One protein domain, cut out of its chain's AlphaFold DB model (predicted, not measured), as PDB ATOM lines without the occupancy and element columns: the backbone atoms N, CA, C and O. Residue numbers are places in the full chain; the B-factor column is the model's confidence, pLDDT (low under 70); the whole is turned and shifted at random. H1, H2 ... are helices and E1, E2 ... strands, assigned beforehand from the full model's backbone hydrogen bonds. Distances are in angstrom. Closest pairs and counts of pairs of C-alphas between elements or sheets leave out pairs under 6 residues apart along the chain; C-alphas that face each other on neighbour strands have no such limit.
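This is residues 8 to 128 of the 128 residues of the protein "Protein-tyrosine-phosphatase" of Bacillus wiedmannii (UniProt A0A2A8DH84). Two small parallel sheets follow each other along an elongated model: at one end the strand pair E1 and E2 with the long helix H1 packed on it, and beyond it the sheet E3, E4, E5 with H3 over one face. E2 runs on into E3 between the two; H2 lies close to H3, and the short helices H4 and H5 lie toward the end away from H1. The printed part has 121 residues with five named helices and five named strands, in the order E1 H1 E2 E3 H2 E4 H3 E5 H4 H5; the class is mixed, helices and strands. The whole is compact, with a radius of gyration of the C-alphas of 15.5 A, and spans 48 by 29 by 27 A.

Start at E1, residues 8 to 10, then H1, residues 23 to 39, and E2, residues 45 to 48: this is a strand-helix-strand unit, two parallel neighbour strands with a helix between, and its crossover is right-handed. N 8 and O 45 are 2.9 A apart, within hydrogen-bond range; the closest C-alphas of H1 and E2 are those of Ile 27 and Pro 48, 6.1 A apart. E2 runs on into E3, residues 51 to 53, at 26 degrees; residues 13 to 14 pair in parallel with residues 51 to 52 of E3. Two more such right-handed units follow: E3, H2 of residues 58 to 63, and E4 of residues 76 to 80; then E4, H3 of residues 90 to 99, and E5 of residues 103 to 106. The order across this parallel sheet is E3, E4, E5; look for N 80 and O 52, 2.9 A apart, and N 105 and O 77, 2.8 A apart, within hydrogen-bond range. H3 is on one face, making two layers, a helix layer and a sheet; its height over the sheet is 9.7 A, and it lies over E5, along the strands at 6 degrees on the local plane. Its closest C-alphas to E5 are those of Leu 94 and Pro 104, 6.5 A apart. H2 and H3 are close but not clearly touching, with the C-alphas of Leu 59 and Leu 97 closest at 7.4 A. H4, residues 113 to 117, and H5, residues 120 to 126, are close but not clearly touching, with the C-alphas of Leu 115 and Leu 122 closest at 6.3 A. H5 only grazes the sheet with residues 122 to 126. In H1, H2, H3, H4 and H5 every O i to N i+4 pair is within hydrogen-bond range.

Find C-alpha 8, where E1 begins, at (-28.386, 54.260, 123.927). H1 starts at C-alpha 23, (-38.837, 64.052, 114.839), and runs 24.5 A; E4 is 13.2 A long and H3 14.3 A. H5 ends at C-alpha 126, (-29.190, 41.637, 102.344).

The two C-alphas farthest apart are those of Gln 39 and Asp 120, at 48.6 A. The printed part has no cut, and the links E1 to H1 and H2 to E4 are long, 12 residues each. The mean pLDDT of the printed part is 96.9; residue 128, the chain's last, is under 70.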
ATOM      1  N   ILE A   8     -27.166  54.874 124.455       98.56
ATOM      2  CA  ILE A   8     -28.386  54.260 123.927       98.56
ATOM      3  C   ILE A   8     -28.924  55.157 122.823       98.56
ATOM      4  O   ILE A   8     -29.013  56.368 122.998       98.56
ATOM      5  N   VAL A   9     -29.329  54.567 121.702       98.62
ATOM      6  CA  VAL A   9     -30.167  55.261 120.725       98.62
ATOM      7  C   VAL A   9     -31.621  54.995 121.106       98.62
ATOM      8  O   VAL A   9     -32.041  53.840 121.142       98.62
ATOM      9  N   ALA A  10     -32.385  56.034 121.431       98.50
ATOM     10  CA  ALA A  10     -33.811  55.897 121.694       98.50
ATOM     11  C   ALA A  10     -34.542  55.684 120.366       98.50
ATOM     12  O   ALA A  10     -34.537  56.567 119.516       98.50
ATOM     13  N   THR A  11     -35.173  54.524 120.186       98.38
ATOM     14  CA  THR A  11     -35.877  54.154 118.947       98.38
ATOM     15  C   THR A  11     -37.370  53.926 119.204       98.38
ATOM     16  O   THR A  11     -37.852  52.802 119.071       98.38
ATOM     17  N   PRO A  12     -38.134  54.956 119.621       98.31
ATOM     18  CA  PRO A  12     -39.574  54.808 119.793       98.31
ATOM     19  C   PRO A  12     -40.235  54.444 118.457       98.31
ATOM     20  O   PRO A  12     -39.800  54.892 117.393       98.31
ATOM     21  N   HIS A  13     -41.311  53.659 118.521       98.06
ATOM     22  CA  HIS A  13     -42.046  53.245 117.327       98.06
ATOM     23  C   HIS A  13     -42.684  54.432 116.595       98.06
ATOM     24  O   HIS A  13     -43.189  55.372 117.219       98.06
ATOM     25  N   HIS A  14     -42.747  54.335 115.271       98.00
ATOM     26  CA  HIS A  14     -43.466  55.254 114.399       98.00
ATOM     27  C   HIS A  14     -44.257  54.480 113.340       98.00
ATOM     28  O   HIS A  14     -43.767  53.493 112.792       98.00
ATOM     29  N   GLN A  15     -45.487  54.927 113.067       95.38
ATOM     30  CA  GLN A  15     -46.381  54.373 112.036       95.38
ATOM     31  C   GLN A  15     -46.674  52.872 112.192       95.38
ATOM     32  O   GLN A  15     -46.967  52.165 111.231       95.38
ATOM     33  N   ASN A  16     -46.668  52.365 113.431       91.12
ATOM     34  CA  ASN A  16     -46.974  50.958 113.712       91.12
ATOM     35  C   ASN A  16     -48.459  50.665 114.001       91.12
ATOM     36  O   ASN A  16     -48.797  49.591 114.496       91.12
ATOM     37  N   GLY A  17     -49.343  51.630 113.724       90.75
ATOM     38  CA  GLY A  17     -50.778  51.578 114.024       90.75
ATOM     39  C   GLY A  17     -51.155  52.024 115.443       90.75
ATOM     40  O   GLY A  17     -52.322  52.314 115.688       90.75
ATOM     41  N   LYS A  18     -50.189  52.124 116.368       94.75
ATOM     42  CA  LYS A  18     -50.411  52.601 117.746       94.75
ATOM     43  C   LYS A  18     -49.726  53.932 118.036       94.75
ATOM     44  O   LYS A  18     -50.263  54.739 118.789       94.75
ATOM     45  N   TYR A  19     -48.541  54.144 117.471       95.12
ATOM     46  CA  TYR A  19     -47.706  55.296 117.791       95.12
ATOM     47  C   TYR A  19     -47.390  56.147 116.563       95.12
ATOM     48  O   TYR A  19     -47.018  55.631 115.508       95.12
ATOM     49  N   ILE A  20     -47.482  57.463 116.748       96.50
ATOM     50  CA  ILE A  20     -47.021  58.488 115.812       96.50
ATOM     51  C   ILE A  20     -46.099  59.415 116.606       96.50
ATOM     52  O   ILE A  20     -46.544  60.356 117.255       96.50
ATOM     53  N   ASN A  21     -44.809  59.095 116.608       97.19
ATOM     54  CA  ASN A  21     -43.779  59.912 117.248       97.19
ATOM     55  C   ASN A  21     -42.971  60.606 116.155       97.19
ATOM     56  O   ASN A  21     -42.176  59.934 115.515       97.19
ATOM     57  N   GLU A  22     -43.204  61.888 115.882       96.56
ATOM     58  CA  GLU A  22     -42.441  62.645 114.872       96.56
ATOM     59  C   GLU A  22     -41.095  63.148 115.419       96.56
ATOM     60  O   GLU A  22     -40.903  63.235 116.638       96.56
ATOM     61  N   ARG A  23     -40.178  63.532 114.514       97.69
ATOM     62  CA  ARG A  23     -38.837  64.052 114.839       97.69
ATOM     63  C   ARG A  23     -38.841  65.034 116.001       97.69
ATOM     64  O   ARG A  23     -38.102  64.835 116.957       97.69
ATOM     65  N   THR A  24     -39.648  66.088 115.926       97.50
ATOM     66  CA  THR A  24     -39.627  67.188 116.904       97.50
ATOM     67  C   THR A  24     -39.873  66.697 118.331       97.50
ATOM     68  O   THR A  24     -39.146  67.087 119.244       97.50
ATOM     69  N   SER A  25     -40.832  65.784 118.505       97.75
ATOM     70  CA  SER A  25     -41.119  65.143 119.791       97.75
ATOM     71  C   SER A  25     -39.934  64.302 120.267       97.75
ATOM     72  O   SER A  25     -39.485  64.454 121.399       97.75
ATOM     73  N   ILE A  26     -39.355  63.474 119.391       98.38
ATOM     74  CA  ILE A  26     -38.213  62.614 119.737       98.38
ATOM     75  C   ILE A  26     -37.014  63.450 120.201       98.38
ATOM     76  O   ILE A  26     -36.473  63.185 121.273       98.38
ATOM     77  N   ILE A  27     -36.628  64.481 119.441       98.38
ATOM     78  CA  ILE A  27     -35.489  65.345 119.790       98.38
ATOM     79  C   ILE A  27     -35.724  66.035 121.136       98.38
ATOM     80  O   ILE A  27     -34.830  66.058 121.986       98.38
ATOM     81  N   HIS A  28     -36.936  66.547 121.364       98.44
ATOM     82  CA  HIS A  28     -37.295  67.187 122.625       98.44
ATOM     83  C   HIS A  28     -37.194  66.220 123.814       98.44
ATOM     84  O   HIS A  28     -36.507  66.521 124.791       98.44
ATOM     85  N   GLN A  29     -37.811  65.038 123.721       98.50
ATOM     86  CA  GLN A  29     -37.812  64.055 124.810       98.50
ATOM     87  C   GLN A  29     -36.408  63.497 125.087       98.50
ATOM     88  O   GLN A  29     -36.050  63.278 126.243       98.50
ATOM     89  N   VAL A  30     -35.590  63.297 124.047       98.75
ATOM     90  CA  VAL A  30     -34.189  62.871 124.197       98.75
ATOM     91  C   VAL A  30     -33.374  63.935 124.922       98.75
ATOM     92  O   VAL A  30     -32.593  63.595 125.813       98.75
ATOM     93  N   LYS A  31     -33.565  65.218 124.594       98.69
ATOM     94  CA  LYS A  31     -32.909  66.309 125.321       98.69
ATOM     95  C   LYS A  31     -33.305  66.297 126.799       98.69
ATOM     96  O   LYS A  31     -32.424  66.278 127.649       98.69
ATOM     97  N   GLN A  32     -34.606  66.253 127.091       98.75
ATOM     98  CA  GLN A  32     -35.098  66.224 128.470       98.75
ATOM     99  C   GLN A  32     -34.528  65.039 129.255       98.75
ATOM    100  O   GLN A  32     -34.071  65.214 130.379       98.75
ATOM    101  N   LEU A  33     -34.485  63.846 128.656       98.75
ATOM    102  CA  LEU A  33     -33.933  62.672 129.327       98.75
ATOM    103  C   LEU A  33     -32.430  62.812 129.603       98.75
ATOM    104  O   LEU A  33     -31.983  62.426 130.677       98.75
ATOM    105  N   ASN A  34     -31.647  63.373 128.679       98.75
ATOM    106  CA  ASN A  34     -30.231  63.643 128.946       98.75
ATOM    107  C   ASN A  34     -30.045  64.671 130.073       98.75
ATOM    108  O   ASN A  34     -29.178  64.466 130.922       98.75
ATOM    109  N   ASP A  35     -30.862  65.730 130.113       98.75
ATOM    110  CA  ASP A  35     -30.805  66.738 131.179       98.75
ATOM    111  C   ASP A  35     -31.070  66.088 132.556       98.75
ATOM    112  O   ASP A  35     -30.332  66.331 133.511       98.75
ATOM    113  N   GLU A  36     -32.072  65.208 132.651       98.69
ATOM    114  CA  GLU A  36     -32.383  64.454 133.875       98.69
ATOM    115  C   GLU A  36     -31.257  63.478 134.260       98.69
ATOM    116  O   GLU A  36     -30.816  63.437 135.411       98.69
ATOM    117  N   LEU A  37     -30.718  62.717 133.299       98.50
ATOM    118  CA  LEU A  37     -29.590  61.809 133.544       98.50
ATOM    119  C   LEU A  37     -28.367  62.562 134.084       98.50
ATOM    120  O   LEU A  37     -27.708  62.082 135.009       98.50
ATOM    121  N   GLN A  38     -28.096  63.757 133.553       98.31
ATOM    122  CA  GLN A  38     -27.015  64.616 134.020       98.31
ATOM    123  C   GLN A  38     -27.255  65.118 135.451       98.31
ATOM    124  O   GLN A  38     -26.342  65.038 136.272       98.31
ATOM    125  N   GLN A  39     -28.467  65.582 135.778       98.50
ATOM    126  CA  GLN A  39     -28.827  66.015 137.140       98.50
ATOM    127  C   GLN A  39     -28.631  64.900 138.174       98.50
ATOM    128  O   GLN A  39     -28.176  65.144 139.293       98.50
ATOM    129  N   HIS A  40     -28.916  63.661 137.779       98.12
ATOM    130  CA  HIS A  40     -28.758  62.480 138.621       98.12
ATOM    131  C   HIS A  40     -27.352  61.853 138.571       98.12
ATOM    132  O   HIS A  40     -27.132  60.819 139.202       98.12
ATOM    133  N   ASN A  41     -26.386  62.470 137.876       97.62
ATOM    134  CA  ASN A  41     -25.020  61.963 137.691       97.62
ATOM    135  C   ASN A  41     -24.969  60.530 137.127       97.62
ATOM    136  O   ASN A  41     -24.114  59.726 137.505       97.62
ATOM    137  N   ILE A  42     -25.891  60.193 136.225       98.25
ATOM    138  CA  ILE A  42     -25.924  58.898 135.550       98.25
ATOM    139  C   ILE A  42     -25.100  59.022 134.258       98.25
ATOM    140  O   ILE A  42     -25.513  59.750 133.355       98.25
ATOM    141  N   PRO A  43     -23.955  58.323 134.120       97.44
ATOM    142  CA  PRO A  43     -23.077  58.445 132.954       97.44
ATOM    143  C   PRO A  43     -23.622  57.624 131.775       97.44
ATOM    144  O   PRO A  43     -23.086  56.579 131.404       97.44
ATOM    145  N   LEU A  44     -24.742  58.078 131.222       98.50
ATOM    146  CA  LEU A  44     -25.435  57.468 130.098       98.50
ATOM    147  C   LEU A  44     -25.841  58.565 129.118       98.50
ATOM    148  O   LEU A  44     -26.483  59.536 129.506       98.50
ATOM    149  N   THR A  45     -25.498  58.394 127.847       98.62
ATOM    150  CA  THR A  45     -25.904  59.311 126.780       98.62
ATOM    151  C   THR A  45     -27.052  58.710 125.987       98.62
ATOM    152  O   THR A  45     -26.956  57.575 125.517       98.62
ATOM    153  N   ILE A  46     -28.117  59.484 125.795       98.81
ATOM    154  CA  ILE A  46     -29.225  59.108 124.918       98.81
ATOM    155  C   ILE A  46     -29.091  59.862 123.602       98.81
ATOM    156  O   ILE A  46     -29.013  61.088 123.584       98.81
ATOM    157  N   LEU A  47     -29.075  59.123 122.500       98.81
ATOM    158  CA  LEU A  47     -29.060  59.656 121.146       98.81
ATOM    159  C   LEU A  47     -30.445  59.474 120.516       98.81
ATOM    160  O   LEU A  47     -31.130  58.491 120.813       98.81
ATOM    161  N   PRO A  48     -30.875  60.388 119.640       98.62
ATOM    162  CA  PRO A  48     -32.153  60.266 118.961       98.62
ATOM    163  C   PRO A  48     -32.118  59.188 117.874       98.62
ATOM    164  O   PRO A  48     -31.102  58.942 117.229       98.62
ATOM    165  N   GLY A  49     -33.255  58.545 117.666       98.44
ATOM    166  CA  GLY A  49     -33.491  57.540 116.641       98.44
ATOM    167  C   GLY A  49     -34.984  57.259 116.550       98.44
ATOM    168  O   GLY A  49     -35.797  57.925 117.191       98.44
ATOM    169  N   GLN A  50     -35.359  56.277 115.745       98.38
ATOM    170  CA  GLN A  50     -36.757  55.921 115.546       98.38
ATOM    171  C   GLN A  50     -36.838  54.509 114.992       98.38
ATOM    172  O   GLN A  50     -36.039  54.148 114.133       98.38
ATOM    173  N   GLU A  51     -37.794  53.720 115.469       98.56
ATOM    174  CA  GLU A  51     -38.134  52.440 114.852       98.56
ATOM    175  C   GLU A  51     -39.332  52.664 113.930       98.56
ATOM    176  O   GLU A  51     -40.467  52.826 114.387       98.56
ATOM    177  N   VAL A  52     -39.072  52.756 112.626       97.94
ATOM    178  CA  VAL A  52     -40.095  53.099 111.637       97.94
ATOM    179  C   VAL A  52     -40.668  51.814 111.069       97.94
ATOM    180  O   VAL A  52     -39.961  51.059 110.397       97.94
ATOM    181  N   ARG A  53     -41.956  51.551 111.300       97.94
ATOM    182  CA  ARG A  53     -42.626  50.477 110.565       97.94
ATOM    183  C   ARG A  53     -42.646  50.833 109.091       97.94
ATOM    184  O   ARG A  53     -42.986  51.955 108.774       97.94
ATOM    185  N   LEU A  54     -42.331  49.903 108.197       97.38
ATOM    186  CA  LEU A  54     -42.368  50.133 106.756       97.38
ATOM    187  C   LEU A  54     -43.790  50.516 106.289       97.38
ATOM    188  O   LEU A  54     -44.745  49.776 106.539       97.38
ATOM    189  N   TYR A  55     -43.910  51.641 105.583       96.44
ATOM    190  CA  TYR A  55     -45.148  52.165 104.997       96.44
ATOM    191  C   TYR A  55     -44.842  52.935 103.704       96.44
ATOM    192  O   TYR A  55     -43.680  53.218 103.423       96.44
ATOM    193  N   GLY A  56     -45.875  53.224 102.906       92.69
ATOM    194  CA  GLY A  56     -45.725  53.807 101.567       92.69
ATOM    195  C   GLY A  56     -45.059  55.184 101.559       92.69
ATOM    196  O   GLY A  56     -44.101  55.367 100.823       92.69
ATOM    197  N   ASP A  57     -45.506  56.092 102.429       95.06
ATOM    198  CA  ASP A  57     -45.078  57.502 102.431       95.06
ATOM    199  C   ASP A  57     -43.792  57.763 103.248       95.06
ATOM    200  O   ASP A  57     -43.513  58.889 103.667       95.06
ATOM    201  N   LEU A  58     -43.018  56.716 103.561       96.50
ATOM    202  CA  LEU A  58     -41.853  56.813 104.450       96.50
ATOM    203  C   LEU A  58     -40.790  57.770 103.900       96.50
ATOM    204  O   LEU A  58     -40.200  58.538 104.662       96.50
ATOM    205  N   LEU A  59     -40.527  57.718 102.592       95.44
ATOM    206  CA  LEU A  59     -39.523  58.572 101.958       95.44
ATOM    207  C   LEU A  59     -39.976  60.028 101.927       95.44
ATOM    208  O   LEU A  59     -39.186  60.917 102.229       95.44
ATOM    209  N   GLU A  60     -41.242  60.268 101.615       96.81
ATOM    210  CA  GLU A  60     -41.863  61.584 101.620       96.81
ATOM    211  C   GLU A  60     -41.802  62.203 103.018       96.81
ATOM    212  O   GLU A  60     -41.385  63.351 103.172       96.81
ATOM    213  N   ASP A  61     -42.147  61.436 104.053       96.94
ATOM    214  CA  ASP A  61     -42.074  61.885 105.442       96.94
ATOM    215  C   ASP A  61     -40.628  62.099 105.915       96.94
ATOM    216  O   ASP A  61     -40.367  62.997 106.724       96.94
ATOM    217  N   TYR A  62     -39.668  61.322 105.407       96.38
ATOM    218  CA  TYR A  62     -38.248  61.559 105.654       96.38
ATOM    219  C   TYR A  62     -37.770  62.879 105.038       96.38
ATOM    220  O   TYR A  62     -37.183  63.696 105.749       96.38
ATOM    221  N   GLU A  63     -38.077  63.128 103.764       95.56
ATOM    222  CA  GLU A  63     -37.733  64.378 103.070       95.56
ATOM    223  C   GLU A  63     -38.444  65.591 103.689       95.56
ATOM    224  O   GLU A  63     -37.884  66.685 103.757       95.56
ATOM    225  N   ALA A  64     -39.653  65.398 104.225       97.00
ATOM    226  CA  ALA A  64     -40.379  66.417 104.979       97.00
ATOM    227  C   ALA A  64     -39.809  66.660 106.394       97.00
ATOM    228  O   ALA A  64     -40.333  67.487 107.141       97.00
ATOM    229  N   GLY A  65     -38.758  65.937 106.792       96.12
ATOM    230  CA  GLY A  65     -38.097  66.084 108.085       96.12
ATOM    231  C   GLY A  65     -38.844  65.450 109.262       96.12
ATOM    232  O   GLY A  65     -38.481  65.712 110.410       96.12
ATOM    233  N   LYS A  66     -39.839  64.586 109.033       97.44
ATOM    234  CA  LYS A  66     -40.618  63.946 110.110       97.44
ATOM    235  C   LYS A  66     -39.947  62.707 110.705       97.44
ATOM    236  O   LYS A  66     -40.234  62.360 111.853       97.44
ATOM    237  N   ILE A  67     -39.047  62.069 109.953       97.94
ATOM    238  CA  ILE A  67     -38.383  60.807 110.320       97.94
ATOM    239  C   ILE A  67     -36.967  61.033 110.849       97.94
ATOM    240  O   ILE A  67     -36.194  61.797 110.269       97.94
ATOM    241  N   VAL A  68     -36.604  60.331 111.922       98.00
ATOM    242  CA  VAL A  68     -35.288  60.414 112.572       98.00
ATOM    243  C   VAL A  68     -34.464  59.174 112.250       98.00
ATOM    244  O   VAL A  68     -34.823  58.055 112.607       98.00
ATOM    245  N   THR A  69     -33.320  59.377 111.599       98.00
ATOM    246  CA  THR A  69     -32.299  58.335 111.429       98.00
ATOM    247  C   THR A  69     -31.527  58.117 112.727       98.00
ATOM    248  O   THR A  69     -31.536  58.965 113.619       98.00
ATOM    249  N   LEU A  70     -30.830  56.988 112.852       98.38
ATOM    250  CA  LEU A  70     -30.032  56.704 114.041       98.38
ATOM    251  C   LEU A  70     -28.975  57.793 114.242       98.38
ATOM    252  O   LEU A  70     -28.105  58.014 113.388       98.38
ATOM    253  N   ASN A  71     -29.073  58.455 115.393       97.88
ATOM    254  CA  ASN A  71     -28.239  59.574 115.804       97.88
ATOM    255  C   ASN A  71     -28.201  60.731 114.785       97.88
ATOM    256  O   ASN A  71     -27.174  61.381 114.626       97.88
ATOM    257  N   GLU A  72     -29.286  60.936 114.030       96.38
ATOM    258  CA  GLU A  72     -29.418  62.018 113.037       96.38
ATOM    259  C   GLU A  72     -28.289  62.072 111.989       96.38
ATOM    260  O   GLU A  72     -28.027  63.100 111.369       96.38
ATOM    261  N   THR A  73     -27.626  60.939 111.748       95.88
ATOM    262  CA  THR A  73     -26.495  60.848 110.810       95.88
ATOM    263  C   THR A  73     -26.922  60.840 109.346       95.88
ATOM    264  O   THR A  73     -26.068  60.879 108.463       95.88
ATOM    265  N   ASN A  74     -28.227  60.717 109.080       95.88
ATOM    266  CA  ASN A  74     -28.809  60.495 107.752       95.88
ATOM    267  C   ASN A  74     -28.222  59.275 107.023       95.88
ATOM    268  O   ASN A  74     -28.308  59.171 105.804       95.88
ATOM    269  N   LYS A  75     -27.625  58.344 107.782       97.06
ATOM    270  CA  LYS A  75     -26.928  57.175 107.243       97.06
ATOM    271  C   LYS A  75     -27.600  55.861 107.586       97.06
ATOM    272  O   LYS A  75     -27.643  55.000 106.726       97.06
ATOM    273  N   TYR A  76     -28.101  55.670 108.802       98.50
ATOM    274  CA  TYR A  76     -28.726  54.406 109.207       98.50
ATOM    275  C   TYR A  76     -30.164  54.639 109.657       98.50
ATOM    276  O   TYR A  76     -30.419  55.546 110.446       98.50
ATOM    277  N   ILE A  77     -31.094  53.815 109.184       98.38
ATOM    278  CA  ILE A  77     -32.517  53.895 109.539       98.38
ATOM    279  C   ILE A  77     -33.023  52.522 109.971       98.38
ATOM    280  O   ILE A  77     -32.748  51.528 109.304       98.38
ATOM    281  N   PHE A  78     -33.742  52.452 111.090       98.62
ATOM    282  CA  PHE A  78     -34.403  51.222 111.523       98.62
ATOM    283  C   PHE A  78     -35.734  51.057 110.801       98.62
ATOM    284  O   PHE A  78     -36.575  51.955 110.826       98.62
ATOM    285  N   ILE A  79     -35.910  49.888 110.189       98.38
ATOM    286  CA  ILE A  79     -37.101  49.509 109.441       98.38
ATOM    287  C   ILE A  79     -37.713  48.265 110.080       98.38
ATOM    288  O   ILE A  79     -37.102  47.196 110.090       98.38
ATOM    289  N   GLU A  80     -38.931  48.405 110.590       98.38
ATOM    290  CA  GLU A  80     -39.735  47.316 111.143       98.38
ATOM    291  C   GLU A  80     -40.726  46.802 110.086       98.38
ATOM    292  O   GLU A  80     -41.493  47.567 109.498       98.38
ATOM    293  N   PHE A  81     -40.772  45.488 109.864       98.06
ATOM    294  CA  PHE A  81     -41.832  44.876 109.058       98.06
ATOM    295  C   PHE A  81     -43.059  44.523 109.907       98.06
ATOM    296  O   PHE A  81     -42.951  44.287 111.111       98.06
ATOM    297  N   PRO A  82     -44.247  44.390 109.291       96.56
ATOM    298  CA  PRO A  82     -45.337  43.644 109.893       96.56
ATOM    299  C   PRO A  82     -44.923  42.276 110.407       96.56
ATOM    300  O   PRO A  82     -44.298  41.511 109.693       96.56
ATOM    301  N   SER A  83     -45.317  41.936 111.632       96.38
ATOM    302  CA  SER A  83     -44.896  40.687 112.278       96.38
ATOM    303  C   SER A  83     -45.309  39.432 111.510       96.38
ATOM    304  O   SER A  83     -44.671  38.397 111.647       96.38
ATOM    305  N   ASN A  84     -46.359  39.498 110.690       97.31
ATOM    306  CA  ASN A  84     -46.876  38.353 109.950       97.31
ATOM    307  C   ASN A  84     -46.356  38.235 108.507       97.31
ATOM    308  O   ASN A  84     -46.541  37.181 107.910       97.31
ATOM    309  N   HIS A  85     -45.777  39.288 107.916       97.62
ATOM    310  CA  HIS A  85     -45.346  39.259 106.512       97.62
ATOM    311  C   HIS A  85     -44.319  40.344 106.170       97.62
ATOM    312  O   HIS A  85     -44.209  41.361 106.853       97.62
ATOM    313  N   VAL A  86     -43.612  40.163 105.059       97.75
ATOM    314  CA  VAL A  86     -42.795  41.196 104.419       97.75
ATOM    315  C   VAL A  86     -43.627  41.859 103.316       97.75
ATOM    316  O   VAL A  86     -44.066  41.173 102.384       97.75
ATOM    317  N   PRO A  87     -43.868  43.181 103.371       96.69
ATOM    318  CA  PRO A  87     -44.655  43.867 102.355       96.69
ATOM    319  C   PRO A  87     -44.037  43.716 100.963       96.69
ATOM    320  O   PRO A  87     -42.821  43.774 100.799       96.69
ATOM    321  N   ARG A  88     -44.873  43.556  99.929       95.38
ATOM    322  CA  ARG A  88     -44.394  43.343  98.545       95.38
ATOM    323  C   ARG A  88     -43.532  44.493  98.017       95.38
ATOM    324  O   ARG A  88     -42.660  44.260  97.192       95.38
ATOM    325  N   TYR A  89     -43.776  45.708  98.502       95.50
ATOM    326  CA  TYR A  89     -43.032  46.915  98.143       95.50
ATOM    327  C   TYR A  89     -41.754  47.119  98.977       95.50
ATOM    328  O   TYR A  89     -41.040  48.093  98.756       95.50
ATOM    329  N   ALA A  90     -41.442  46.224  99.925       96.44
ATOM    330  CA  ALA A  90     -40.291  46.380 100.814       96.44
ATOM    331  C   ALA A  90     -38.973  46.473 100.051       96.44
ATOM    332  O   ALA A  90     -38.179  47.365 100.318       96.44
ATOM    333  N   GLU A  91     -38.755  45.597  99.072       95.69
ATOM    334  CA  GLU A  91     -37.511  45.596  98.302       95.69
ATOM    335  C   GLU A  91     -37.291  46.919  97.558       95.69
ATOM    336  O   GLU A  91     -36.191  47.470  97.593       95.69
ATOM    337  N   GLN A  92     -38.348  47.452  96.941       95.69
ATOM    338  CA  GLN A  92     -38.291  48.727  96.235       95.69
ATOM    339  C   GLN A  92     -37.980  49.879  97.198       95.69
ATOM    340  O   GLN A  92     -37.042  50.633  96.954       95.69
ATOM    341  N   LEU A  93     -38.696  49.978  98.322       96.31
ATOM    342  CA  LEU A  93     -38.489  51.071  99.274       96.31
ATOM    343  C   LEU A  93     -37.095  51.010  99.923       96.31
ATOM    344  O   LEU A  93     -36.428  52.027 100.088       96.31
ATOM    345  N   LEU A  94     -36.608  49.806 100.243       96.94
ATOM    346  CA  LEU A  94     -35.250  49.599 100.759       96.94
ATOM    347  C   LEU A  94     -34.178  49.964  99.723       96.94
ATOM    348  O   LEU A  94     -33.117  50.470 100.086       96.94
ATOM    349  N   TYR A  95     -34.425  49.713  98.436       95.88
ATOM    350  CA  TYR A  95     -33.551  50.174  97.359       95.88
ATOM    351  C   TYR A  95     -33.547  51.705  97.250       95.88
ATOM    352  O   TYR A  95     -32.477  52.307  97.207       95.88
ATOM    353  N   GLU A  96     -34.713  52.345  97.276       96.31
ATOM    354  CA  GLU A  96     -34.838  53.804  97.191       96.31
ATOM    355  C   GLU A  96     -34.164  54.516  98.380       96.31
ATOM    356  O   GLU A  96     -33.431  55.487  98.177       96.31
ATOM    357  N   LEU A  97     -34.293  53.978  99.602       96.25
ATOM    358  CA  LEU A  97     -33.542  54.441 100.779       96.25
ATOM    359  C   LEU A  97     -32.022  54.397 100.540       96.25
ATOM    360  O   LEU A  97     -31.314  55.353 100.863       96.25
ATOM    361  N   ARG A  98     -31.517  53.324  99.921       95.94
ATOM    362  CA  ARG A  98     -30.089  53.182  99.584       95.94
ATOM    363  C   ARG A  98     -29.624  54.150  98.514       95.94
ATOM    364  O   ARG A  98     -28.555  54.737  98.663       95.94
ATOM    365  N   VAL A  99     -30.433  54.382  97.483       95.62
ATOM    366  CA  VAL A  99     -30.158  55.407  96.460       95.62
ATOM    367  C   VAL A  99     -30.064  56.804  97.088       95.62
ATOM    368  O   VAL A  99     -29.243  57.613  96.661       95.62
ATOM    369  N   LYS A 100     -30.837  57.072  98.146       94.19
ATOM    370  CA  LYS A 100     -30.771  58.307  98.949       94.19
ATOM    371  C   LYS A 100     -29.574  58.375  99.912       94.19
ATOM    372  O   LYS A 100     -29.433  59.362 100.629       94.19
ATOM    373  N   GLY A 101     -28.709  57.362  99.937       95.25
ATOM    374  CA  GLY A 101     -27.524  57.308 100.800       95.25
ATOM    375  C   GLY A 101     -27.772  56.746 102.203       95.25
ATOM    376  O   GLY A 101     -26.854  56.755 103.024       95.25
ATOM    377  N   MET A 102     -28.975  56.231 102.481       97.19
ATOM    378  CA  MET A 102     -29.305  55.579 103.750       97.19
ATOM    379  C   MET A 102     -29.089  54.065 103.684       97.19
ATOM    380  O   MET A 102     -29.295  53.414 102.669       97.19
ATOM    381  N   ILE A 103     -28.725  53.471 104.810       97.69
ATOM    382  CA  ILE A 103     -28.560  52.037 105.007       97.69
ATOM    383  C   ILE A 103     -29.709  51.586 105.914       97.69
ATOM    384  O   ILE A 103     -29.686  51.871 107.119       97.69
ATOM    385  N   PRO A 104     -30.735  50.922 105.361       97.75
ATOM    386  CA  PRO A 104     -31.809  50.382 106.171       97.75
ATOM    387  C   PRO A 104     -31.310  49.189 106.989       97.75
ATOM    388  O   PRO A 104     -30.657  48.283 106.471       97.75
ATOM    389  N   ILE A 105     -31.646  49.183 108.273       98.38
ATOM    390  CA  ILE A 105     -31.409  48.081 109.200       98.38
ATOM    391  C   ILE A 105     -32.772  47.477 109.509       98.38
ATOM    392  O   ILE A 105     -33.623  48.123 110.123       98.38
ATOM    393  N   ILE A 106     -32.979  46.242 109.061       98.19
ATOM    394  CA  ILE A 106     -34.195  45.484 109.353       98.19
ATOM    395  C   ILE A 106     -34.132  45.084 110.824       98.19
ATOM    396  O   ILE A 106     -33.240  44.332 111.223       98.19
ATOM    397  N   VAL A 107     -35.046  45.614 111.634       97.88
ATOM    398  CA  VAL A 107     -35.090  45.290 113.061       97.88
ATOM    399  C   VAL A 107     -35.794  43.962 113.290       97.88
ATOM    400  O   VAL A 107     -36.730  43.615 112.570       97.88
ATOM    401  N   HIS A 108     -35.293  43.227 114.286       97.81
ATOM    402  CA  HIS A 108     -35.846  41.966 114.793       97.81
ATOM    403  C   HIS A 108     -36.428  41.020 113.715       97.81
ATOM    404  O   HIS A 108     -37.556  40.534 113.855       97.81
ATOM    405  N   PRO A 109     -35.684  40.711 112.625       97.62
ATOM    406  CA  PRO A 109     -36.185  39.847 111.555       97.62
ATOM    407  C   PRO A 109     -36.578  38.448 112.054       97.62
ATOM    408  O   PRO A 109     -37.436  37.804 111.455       97.62
ATOM    409  N   GLU A 110     -36.014  38.000 113.178       97.94
ATOM    410  CA  GLU A 110     -36.362  36.757 113.867       97.94
ATOM    411  C   GLU A 110     -37.783  36.733 114.449       97.94
ATOM    412  O   GLU A 110     -38.239  35.679 114.883       97.94
ATOM    413  N   ARG A 111     -38.487  37.873 114.484       97.56
ATOM    414  CA  ARG A 111     -39.878  37.989 114.955       97.56
ATOM    415  C   ARG A 111     -40.900  38.033 113.820       97.56
ATOM    416  O   ARG A 111     -42.101  38.065 114.088       97.56
ATOM    417  N   ASN A 112     -40.451  38.052 112.566       98.50
ATOM    418  CA  ASN A 112     -41.327  38.078 111.401       98.50
ATOM    419  C   ASN A 112     -41.672  36.650 110.951       98.50
ATOM    420  O   ASN A 112     -40.792  35.905 110.527       98.50
ATOM    421  N   ALA A 113     -42.954  36.281 110.995       98.44
ATOM    422  CA  ALA A 113     -43.431  34.936 110.669       98.44
ATOM    423  C   ALA A 113     -43.033  34.489 109.255       98.44
ATOM    424  O   ALA A 113     -42.567  33.369 109.069       98.44
ATOM    425  N   GLU A 114     -43.136  35.376 108.262       98.38
ATOM    426  CA  GLU A 114     -42.769  35.032 106.889       98.38
ATOM    427  C   GLU A 114     -41.254  34.865 106.714       98.38
ATOM    428  O   GLU A 114     -40.828  34.004 105.948       98.38
ATOM    429  N   LEU A 115     -40.427  35.650 107.412       98.19
ATOM    430  CA  LEU A 115     -38.971  35.472 107.372       98.19
ATOM    431  C   LEU A 115     -38.523  34.195 108.090       98.19
ATOM    432  O   LEU A 115     -37.572  33.564 107.636       98.19
ATOM    433  N   ILE A 116     -39.215  33.794 109.160       98.00
ATOM    434  CA  ILE A 116     -38.986  32.504 109.830       98.00
ATOM    435  C   ILE A 116     -39.319  31.348 108.877       98.00
ATOM    436  O   ILE A 116     -38.531  30.416 108.741       98.00
ATOM    437  N   GLU A 117     -40.470  31.409 108.200       98.25
ATOM    438  CA  GLU A 117     -40.898  30.372 107.252       98.25
ATOM    439  C   GLU A 117     -40.051  30.353 105.971       98.25
ATOM    440  O   GLU A 117     -39.854  29.302 105.360       98.25
ATOM    441  N   ARG A 118     -39.569  31.522 105.531       97.62
ATOM    442  CA  ARG A 118     -38.869  31.721 104.255       97.62
ATOM    443  C   ARG A 118     -37.611  32.580 104.440       97.62
ATOM    444  O   ARG A 118     -37.562  33.703 103.923       97.62
ATOM    445  N   PRO A 119     -36.564  32.060 105.104       96.69
ATOM    446  CA  PRO A 119     -35.347  32.820 105.406       96.69
ATOM    447  C   PRO A 119     -34.617  33.335 104.157       96.69
ATOM    448  O   PRO A 119     -33.991  34.395 104.209       96.69
ATOM    449  N   ASP A 120     -34.778  32.674 103.004       97.19
ATOM    450  CA  ASP A 120     -34.249  33.139 101.712       97.19
ATOM    451  C   ASP A 120     -34.713  34.558 101.355       97.19
ATOM    452  O   ASP A 120     -34.003  35.296 100.673       97.19
ATOM    453  N   LYS A 121     -35.895  34.983 101.824       96.19
ATOM    454  CA  LYS A 121     -36.353  36.365 101.637       96.19
ATOM    455  C   LYS A 121     -35.424  37.362 102.319       96.19
ATOM    456  O   LYS A 121     -35.063  38.353 101.694       96.19
ATOM    457  N   LEU A 122     -35.013  37.097 103.561       97.00
ATOM    458  CA  LEU A 122     -34.056  37.950 104.265       97.00
ATOM    459  C   LEU A 122     -32.695  37.927 103.562       97.00
ATOM    460  O   LEU A 122     -32.113  38.986 103.334       97.00
ATOM    461  N   TYR A 123     -32.225  36.745 103.154       96.19
ATOM    462  CA  TYR A 123     -30.980  36.608 102.392       96.19
ATOM    463  C   TYR A 123     -30.990  37.472 101.122       96.19
ATOM    464  O   TYR A 123     -30.039  38.211 100.866       96.19
ATOM    465  N   ASN A 124     -32.087  37.442 100.361       94.44
ATOM    466  CA  ASN A 124     -32.245  38.234  99.142       94.44
ATOM    467  C   ASN A 124     -32.285  39.748  99.404       94.44
ATOM    468  O   ASN A 124     -31.847  40.510  98.547       94.44
ATOM    469  N   LEU A 125     -32.795  40.184 100.562       94.50
ATOM    470  CA  LEU A 125     -32.802  41.598 100.953       94.50
ATOM    471  C   LEU A 125     -31.403  42.115 101.322       94.50
ATOM    472  O   LEU A 125     -31.124  43.289 101.103       94.50
ATOM    473  N   VAL A 126     -30.538  41.258 101.874       93.19
ATOM    474  CA  VAL A 126     -29.190  41.637 102.344       93.19
ATOM    475  C   VAL A 126     -28.108  41.433 101.274       93.19
ATOM    476  O   VAL A 126     -27.099  42.129 101.284       93.19
ATOM    477  N   SER A 127     -28.303  40.496 100.340       88.06
ATOM    478  CA  SER A 127     -27.294  40.123  99.328       88.06
ATOM    479  C   SER A 127     -27.300  40.995  98.066       88.06
ATOM    480  O   SER A 127     -26.523  40.740  97.145       88.06
ATOM    481  N   LYS A 128     -28.193  41.981  97.990       69.12
ATOM    482  CA  LYS A 128     -28.299  42.954  96.893       69.12
ATOM    483  C   LYS A 128     -27.761  44.293  97.345       69.12
ATOM    484  O   LYS A 128     -27.265  45.060  96.502       69.12
TER     485      LYS A 128